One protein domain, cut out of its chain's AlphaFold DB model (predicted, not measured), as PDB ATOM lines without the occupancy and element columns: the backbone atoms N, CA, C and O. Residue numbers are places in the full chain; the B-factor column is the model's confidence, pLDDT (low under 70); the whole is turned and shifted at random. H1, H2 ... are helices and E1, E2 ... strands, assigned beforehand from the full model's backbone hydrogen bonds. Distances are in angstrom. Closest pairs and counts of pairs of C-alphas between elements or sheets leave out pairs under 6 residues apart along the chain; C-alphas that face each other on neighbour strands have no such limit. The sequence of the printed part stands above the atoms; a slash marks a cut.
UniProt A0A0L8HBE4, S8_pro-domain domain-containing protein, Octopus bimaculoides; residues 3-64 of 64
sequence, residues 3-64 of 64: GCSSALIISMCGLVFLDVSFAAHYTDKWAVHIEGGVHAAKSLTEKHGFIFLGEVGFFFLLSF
ATOM      1  N   GLY A   3      94.987 102.862  82.662       59.56
ATOM      2  CA  GLY A   3      95.952 103.961  82.799       59.56
ATOM      3  C   GLY A   3      95.430 105.355  82.424       59.56
ATOM      4  O   GLY A   3      95.754 106.316  83.113       59.56
ATOM      5  N   CYS A   4      94.582 105.483  81.393       56.81
ATOM      6  CA  CYS A   4      94.022 106.787  81.001       56.81
ATOM      7  C   CYS A   4      93.115 107.387  82.086       56.81
ATOM      8  O   CYS A   4      93.136 108.595  82.297       56.81
ATOM      9  N   SER A   5      92.361 106.550  82.807       71.31
ATOM     10  CA  SER A   5      91.465 107.011  83.871       71.31
ATOM     11  C   SER A   5      92.252 107.477  85.097       71.31
ATOM     12  O   SER A   5      91.937 108.511  85.674       71.31
ATOM     13  N   SER A   6      93.311 106.755  85.470       74.56
ATOM     14  CA  SER A   6      94.175 107.121  86.597       74.56
ATOM     15  C   SER A   6      94.973 108.400  86.328       74.56
ATOM     16  O   SER A   6      95.086 109.243  87.212       74.56
ATOM     17  N   ALA A   7      95.484 108.581  85.104       79.50
ATOM     18  CA  ALA A   7      96.224 109.782  84.717       79.50
ATOM     19  C   ALA A   7      95.338 111.039  84.715       79.50
ATOM     20  O   ALA A   7      95.762 112.087  85.201       79.50
ATOM     21  N   LEU A   8      94.094 110.926  84.235       81.12
ATOM     22  CA  LEU A   8      93.118 112.019  84.285       81.12
ATOM     23  C   LEU A   8      92.787 112.419  85.726       81.12
ATOM     24  O   LEU A   8      92.768 113.607  86.035       81.12
ATOM     25  N   ILE A   9      92.596 111.442  86.618       81.88
ATOM     26  CA  ILE A   9      92.325 111.705  88.037       81.88
ATOM     27  C   ILE A   9      93.516 112.410  88.695       81.88
ATOM     28  O   ILE A   9      93.326 113.430  89.349       81.88
ATOM     29  N   ILE A  10      94.745 111.929  88.476       85.62
ATOM     30  CA  ILE A  10      95.957 112.558  89.025       85.62
ATOM     31  C   ILE A  10      96.108 113.995  88.508       85.62
ATOM     32  O   ILE A  10      96.396 114.899  89.290       85.62
ATOM     33  N   SER A  11      95.860 114.221  87.216       88.12
ATOM     34  CA  SER A  11      95.906 115.555  86.612       88.12
ATOM     35  C   SER A  11      94.848 116.497  87.194       88.12
ATOM     36  O   SER A  11      95.155 117.651  87.486       88.12
ATOM     37  N   MET A  12      93.609 116.027  87.375       84.56
ATOM     38  CA  MET A  12      92.534 116.827  87.968       84.56
ATOM     39  C   MET A  12      92.811 117.147  89.434       84.56
ATOM     40  O   MET A  12      92.663 118.295  89.839       84.56
ATOM     41  N   CYS A  13      93.263 116.165  90.218       83.31
ATOM     42  CA  CYS A  13      93.684 116.404  91.592       83.31
ATOM     43  C   CYS A  13      94.809 117.441  91.634       83.31
ATOM     44  O   CYS A  13      94.715 118.395  92.397       83.31
ATOM     45  N   GLY A  14      95.827 117.307  90.778       81.44
ATOM     46  CA  GLY A  14      96.931 118.263  90.687       81.44
ATOM     47  C   GLY A  14      96.466 119.696  90.426       81.44
ATOM     48  O   GLY A  14      96.909 120.605  91.120       81.44
ATOM     49  N   LEU A  15      95.530 119.893  89.490       80.12
ATOM     50  CA  LEU A  15      94.935 121.206  89.209       80.12
ATOM     51  C   LEU A  15      94.172 121.770  90.414       80.12
ATOM     52  O   LEU A  15      94.381 122.925  90.767       80.12
ATOM     53  N   VAL A  16      93.349 120.956  91.082       78.19
ATOM     54  CA  VAL A  16      92.602 121.381  92.282       78.19
ATOM     55  C   VAL A  16      93.552 121.771  93.418       78.19
ATOM     56  O   VAL A  16      93.343 122.787  94.074       78.19
ATOM     57  N   PHE A  17      94.626 121.006  93.640       72.94
ATOM     58  CA  PHE A  17      95.627 121.331  94.659       72.94
ATOM     59  C   PHE A  17      96.374 122.634  94.355       72.94
ATOM     60  O   PHE A  17      96.651 123.406  95.276       72.94
ATOM     61  N   LEU A  18      96.689 122.896  93.084       73.25
ATOM     62  CA  LEU A  18      97.339 124.135  92.654       73.25
ATOM     63  C   LEU A  18      96.429 125.350  92.875       73.25
ATOM     64  O   LEU A  18      96.894 126.362  93.397       73.25
ATOM     65  N   ASP A  19      95.142 125.216  92.555       72.38
ATOM     66  CA  ASP A  19      94.131 126.265  92.719       72.38
ATOM     67  C   ASP A  19      93.924 126.633  94.200       72.38
ATOM     68  O   ASP A  19      94.028 127.799  94.583       72.38
ATOM     69  N   VAL A  20      93.779 125.624  95.069       71.56
ATOM     70  CA  VAL A  20      93.663 125.812  96.528       71.56
ATOM     71  C   VAL A  20      94.919 126.460  97.117       71.56
ATOM     72  O   VAL A  20      94.823 127.336  97.978       71.56
ATOM     73  N   SER A  21      96.103 126.056  96.649       69.94
ATOM     74  CA  SER A  21      97.372 126.614  97.134       69.94
ATOM     75  C   SER A  21      97.550 128.076  96.721       69.94
ATOM     76  O   SER A  21      98.050 128.879  97.507       69.94
ATOM     77  N   PHE A  22      97.118 128.438  95.509       66.62
ATOM     78  CA  PHE A  22      97.145 129.819  95.031       66.62
ATOM     79  C   PHE A  22      96.133 130.691  95.776       66.62
ATOM     80  O   PHE A  22      96.494 131.772  96.238       66.62
ATOM     81  N   ALA A  23      94.901 130.215  95.969       63.84
ATOM     82  CA  ALA A  23      93.856 130.958  96.675       63.84
ATOM     83  C   ALA A  23      94.247 131.323  98.117       63.84
ATOM     84  O   ALA A  23      93.880 132.387  98.601       63.84
ATOM     85  N   ALA A  24      95.040 130.485  98.791       68.50
ATOM     86  CA  ALA A  24      95.527 130.764 100.142       68.50
ATOM     87  C   ALA A  24      96.582 131.887 100.213       68.50
ATOM     88  O   ALA A  24      96.801 132.450 101.285       68.50
ATOM     89  N   HIS A  25      97.253 132.210  99.103       75.75
ATOM     90  CA  HIS A  25      98.321 133.213  99.074       75.75
ATOM     91  C   HIS A  25      97.802 134.635  98.807       75.75
ATOM     92  O   HIS A  25      98.460 135.614  99.161       75.75
ATOM     93  N   TYR A  26      96.631 134.773  98.185       78.94
ATOM     94  CA  TYR A  26      96.017 136.074  97.939       78.94
ATOM     95  C   TYR A  26      95.019 136.400  99.039       78.94
ATOM     96  O   TYR A  26      94.192 135.577  99.419       78.94
ATOM     97  N   THR A  27      95.087 137.628  99.543       84.88
ATOM     98  CA  THR A  27      94.102 138.146 100.485       84.88
ATOM     99  C   THR A  27      93.506 139.434  99.949       84.88
ATOM    100  O   THR A  27      94.197 140.255  99.348       84.88
ATOM    101  N   ASP A  28      92.213 139.603 100.189       87.44
ATOM    102  CA  ASP A  28      91.491 140.854  99.984       87.44
ATOM    103  C   ASP A  28      91.747 141.879 101.096       87.44
ATOM    104  O   ASP A  28      91.315 143.028 101.003       87.44
ATOM    105  N   LYS A  29      92.458 141.473 102.153       91.94
ATOM    106  CA  LYS A  29      92.665 142.268 103.359       91.94
ATOM    107  C   LYS A  29      93.981 143.025 103.295       91.94
ATOM    108  O   LYS A  29      95.032 142.450 103.017       91.94
ATOM    109  N   TRP A  30      93.946 144.304 103.642       91.06
ATOM    110  CA  TRP A  30      95.136 145.149 103.681       91.06
ATOM    111  C   TRP A  30      95.063 146.146 104.839       91.06
ATOM    112  O   TRP A  30      93.989 146.620 105.207       91.06
ATOM    113  N   ALA A  31      96.216 146.425 105.448       93.19
ATOM    114  CA  ALA A  31      96.342 147.370 106.553       93.19
ATOM    115  C   ALA A  31      96.919 148.693 106.040       93.19
ATOM    116  O   ALA A  31      97.958 148.703 105.379       93.19
ATOM    117  N   VAL A  32      96.264 149.810 106.354       91.62
ATOM    118  CA  VAL A  32      96.658 151.144 105.887       91.62
ATOM    119  C   VAL A  32      96.608 152.168 107.003       91.62
ATOM    120  O   VAL A  32      95.717 152.157 107.847       91.62
ATOM    121  N   HIS A  33      97.587 153.063 107.014       93.62
ATOM    122  CA  HIS A  33      97.570 154.200 107.915       93.62
ATOM    123  C   HIS A  33      96.695 155.299 107.313       93.62
ATOM    124  O   HIS A  33      96.952 155.750 106.196       93.62
ATOM    125  N   ILE A  34      95.650 155.704 108.037       89.62
ATOM    126  CA  ILE A  34      94.736 156.765 107.607       89.62
ATOM    127  C   ILE A  34      94.806 157.903 108.617       89.62
ATOM    128  O   ILE A  34      94.406 157.765 109.774       89.62
ATOM    129  N   GLU A  35      95.291 159.043 108.144       90.50
ATOM    130  CA  GLU A  35      95.287 160.290 108.899       90.50
ATOM    131  C   GLU A  35      93.844 160.724 109.200       90.50
ATOM    132  O   GLU A  35      92.960 160.643 108.343       90.50
ATOM    133  N   GLY A  36      93.585 161.179 110.427       88.25
ATOM    134  CA  GLY A  36      92.230 161.521 110.890       88.25
ATOM    135  C   GLY A  36      91.484 160.384 111.603       88.25
ATOM    136  O   GLY A  36      90.346 160.573 112.041       88.25
ATOM    137  N   GLY A  37      92.127 159.227 111.781       90.62
ATOM    138  CA  GLY A  37      91.665 158.157 112.665       90.62
ATOM    139  C   GLY A  37      90.452 157.374 112.148       90.62
ATOM    140  O   GLY A  37      90.102 157.415 110.968       90.62
ATOM    141  N   VAL A  38      89.775 156.665 113.060       91.94
ATOM    142  CA  VAL A  38      88.676 155.727 112.742       91.94
ATOM    143  C   VAL A  38      87.557 156.369 111.919       91.94
ATOM    144  O   VAL A  38      86.979 155.721 111.049       91.94
ATOM    145  N   HIS A  39      87.222 157.633 112.184       93.19
ATOM    146  CA  HIS A  39      86.119 158.301 111.492       93.19
ATOM    147  C   HIS A  39      86.449 158.552 110.014       93.19
ATOM    148  O   HIS A  39      85.619 158.296 109.142       93.19
ATOM    149  N   ALA A  40      87.683 158.982 109.732       93.12
ATOM    150  CA  ALA A  40      88.179 159.141 108.371       93.12
ATOM    151  C   ALA A  40      88.264 157.786 107.656       93.12
ATOM    152  O   ALA A  40      87.809 157.672 106.520       93.12
ATOM    153  N   ALA A  41      88.757 156.750 108.343       92.19
ATOM    154  CA  ALA A  41      88.828 155.394 107.806       92.19
ATOM    155  C   ALA A  41      87.447 154.860 107.395       92.19
ATOM    156  O   ALA A  41      87.281 154.409 106.264       92.19
ATOM    157  N   LYS A  42      86.438 154.987 108.266       93.50
ATOM    158  CA  LYS A  42      85.058 154.572 107.962       93.50
ATOM    159  C   LYS A  42      84.472 155.337 106.778       93.50
ATOM    160  O   LYS A  42      83.958 154.721 105.847       93.50
ATOM    161  N   SER A  43      84.623 156.660 106.765       94.62
ATOM    162  CA  SER A  43      84.126 157.491 105.665       94.62
ATOM    163  C   SER A  43      84.773 157.128 104.319       94.62
ATOM    164  O   SER A  43      84.084 157.039 103.303       94.62
ATOM    165  N   LEU A  44      86.084 156.853 104.303       91.25
ATOM    166  CA  LEU A  44      86.799 156.369 103.117       91.25
ATOM    167  C   LEU A  44      86.266 155.015 102.647       91.25
ATOM    168  O   LEU A  44      86.032 154.837 101.451       91.25
ATOM    169  N   THR A  45      86.044 154.081 103.571       92.12
ATOM    170  CA  THR A  45      85.541 152.748 103.221       92.12
ATOM    171  C   THR A  45      84.146 152.806 102.609       92.12
ATOM    172  O   THR A  45      83.936 152.253 101.533       92.12
ATOM    173  N   GLU A  46      83.239 153.588 103.199       92.56
ATOM    174  CA  GLU A  46      81.879 153.794 102.686       92.56
ATOM    175  C   GLU A  46      81.878 154.438 101.295       92.56
ATOM    176  O   GLU A  46      81.112 154.041 100.420       92.56
ATOM    177  N   LYS A  47      82.763 155.415 101.063       94.38
ATOM    178  CA  LYS A  47      82.844 156.137  99.789       94.38
ATOM    179  C   LYS A  47      83.378 155.278  98.643       94.38
ATOM    180  O   LYS A  47      82.983 155.481  97.496       94.38
ATOM    181  N   HIS A  48      84.309 154.375  98.936       92.56
ATOM    182  CA  HIS A  48      85.041 153.615  97.922       92.56
ATOM    183  C   HIS A  48      84.614 152.146  97.818       92.56
ATOM    184  O   HIS A  48      85.144 151.430  96.976       92.56
ATOM    185  N   GLY A  49      83.636 151.716  98.621       92.06
ATOM    186  CA  GLY A  49      83.108 150.352  98.593       92.06
ATOM    187  C   GLY A  49      83.974 149.335  99.334       92.06
ATOM    188  O   GLY A  49      83.793 148.143  99.137       92.06
ATOM    189  N   PHE A  50      84.890 149.789 100.189       92.56
ATOM    190  CA  PHE A  50      85.664 148.900 101.051       92.56
ATOM    191  C   PHE A  50      84.891 148.575 102.334       92.56
ATOM    192  O   PHE A  50      84.011 149.321 102.770       92.56
ATOM    193  N   ILE A  51      85.278 147.489 102.994       94.00
ATOM    194  CA  ILE A  51      84.776 147.074 104.300       94.00
ATOM    195  C   ILE A  51      85.811 147.433 105.364       94.00
ATOM    196  O   ILE A  51      86.949 146.962 105.333       94.00
ATOM    197  N   PHE A  52      85.405 148.242 106.343       94.12
ATOM    198  CA  PHE A  52      86.204 148.500 107.537       94.12
ATOM    199  C   PHE A  52      86.169 147.283 108.470       94.12
ATOM    200  O   PHE A  52      85.125 146.968 109.043       94.12
ATOM    201  N   LEU A  53      87.307 146.606 108.639       94.25
ATOM    202  CA  LEU A  53      87.424 145.417 109.489       94.25
ATOM    203  C   LEU A  53      87.889 145.746 110.912       94.25
ATOM    204  O   LEU A  53      87.582 144.995 111.835       94.25
ATOM    205  N   GLY A  54      88.609 146.853 111.108       93.25
ATOM    206  CA  GLY A  54      89.036 147.288 112.436       93.25
ATOM    207  C   GLY A  54      90.322 148.104 112.444       93.25
ATOM    208  O   GLY A  54      90.815 148.541 111.407       93.25
ATOM    209  N   GLU A  55      90.867 148.293 113.642       94.19
ATOM    210  CA  GLU A  55      92.132 148.984 113.897       94.19
ATOM    211  C   GLU A  55      93.160 147.989 114.450       94.19
ATOM    212  O   GLU A  55      92.847 147.160 115.306       94.19
ATOM    213  N   VAL A  56      94.388 148.064 113.941       90.62
ATOM    214  CA  VAL A  56      95.535 147.253 114.350       90.62
ATOM    215  C   VAL A  56      96.706 148.198 114.617       90.62
ATOM    216  O   VAL A  56      97.424 148.610 113.704       90.62
ATOM    217  N   GLY A  57      96.900 148.569 115.884       88.12
ATOM    218  CA  GLY A  57      97.889 149.583 116.259       88.12
ATOM    219  C   GLY A  57      97.541 150.939 115.641       88.12
ATOM    220  O   GLY A  57      96.435 151.417 115.819       88.12
ATOM    221  N   PHE A  58      98.463 151.540 114.884       88.50
ATOM    222  CA  PHE A  58      98.221 152.804 114.165       88.50
ATOM    223  C   PHE A  58      97.617 152.618 112.760       88.50
ATOM    224  O   PHE A  58      97.503 153.584 112.004       88.50
ATOM    225  N   PHE A  59      97.280 151.386 112.374       92.25
ATOM    226  CA  PHE A  59      96.769 151.052 111.045       92.25
ATOM    227  C   PHE A  59      95.301 150.629 111.105       92.25
ATOM    228  O   PHE A  59      94.828 150.104 112.108       92.25
ATOM    229  N   PHE A  60      94.596 150.791 109.991       93.62
ATOM    230  CA  PHE A  60      93.229 150.331 109.790       93.62
ATOM    231  C   PHE A  60      93.210 149.159 108.821       93.62
ATOM    232  O   PHE A  60      93.820 149.217 107.754       93.62
ATOM    233  N   LEU A  61      92.517 148.093 109.206       93.50
ATOM    234  CA  LEU A  61      92.355 146.892 108.403       93.50
ATOM    235  C   LEU A  61      91.118 147.042 107.519       93.50
ATOM    236  O   LEU A  61      90.007 147.221 108.023       93.50
ATOM    237  N   LEU A  62      91.324 146.948 106.212       91.69
ATOM    238  CA  LEU A  62      90.302 147.102 105.185       91.69
ATOM    239  C   LEU A  62      90.210 145.843 104.318       91.69
ATOM    240  O   LEU A  62      91.152 145.052 104.257       91.69
ATOM    241  N   SER A  63      89.074 145.669 103.654       91.12
ATOM    242  CA  SER A  63      88.793 144.598 102.689       91.12
ATOM    243  C   SER A  63      88.012 145.176 101.503       91.12
ATOM    244  O   SER A  63      87.341 146.195 101.681       91.12
ATOM    245  N   PHE A  64      88.173 144.618 100.301       84.44
ATOM    246  CA  PHE A  64      87.485 145.069  99.079       84.44
ATOM    247  C   PHE A  64      86.248 144.236  98.744       84.44
ATOM    248  O   PHE A  64      86.200 143.052  99.140       84.44
TER     249      PHE A  64
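What this domain is: This is residues 3 to 64 of the 64 residues of the protein "S8_pro-domain domain-containing protein" of Octopus bimaculoides (UniProt A0A0L8HBE4). A long helix, H1, sticks out as a straight arm from a small compact head, where H2 packs on one face of a three-stranded sheet. The 62 printed residues, mixed in class, run H1, E1, H2, E2, E3; the antiparallel sheet has the order E1, E3, E2. The whole is extended, radius of gyration of the C-alphas 19.9 A, spanning 64 by 23 by 12 A.

How they stand to each other: H1, residues 3 to 23, is apart from H2, residues 37 to 48. E1, residues 29 to 32, is antiparallel to E3, residues 59 to 63; N 30 and O 62, 3.0 A, are within hydrogen-bond range. E2, residues 51 to 56, forms a hairpin with E3; N 53 and O 61, 2.8 A, are within range. E1, H2, E2 make a split strand-helix-strand unit, E3 between its same-way strands, with a right-handed crossover. Two layers, helix on sheet: H2's height is 9.2 A; its closest C-alphas to E2 are Thr 45 and Ile 51, 5.8 A. In H1 and H2 every O i to N i+4 pair is within range.

Where its parts are: H1 runs 30.4 A from C-alpha 3 (95.952, 103.961, 82.799); H2 16.8 A. E3 ends at C-alpha 63 (88.793, 144.598, 102.689).

The domain as a whole: Residues 3 to 26 stand free. The printed part has no cut; its four links are tight. Residues 3 to 4 and 21 to 24 have pLDDT under 70.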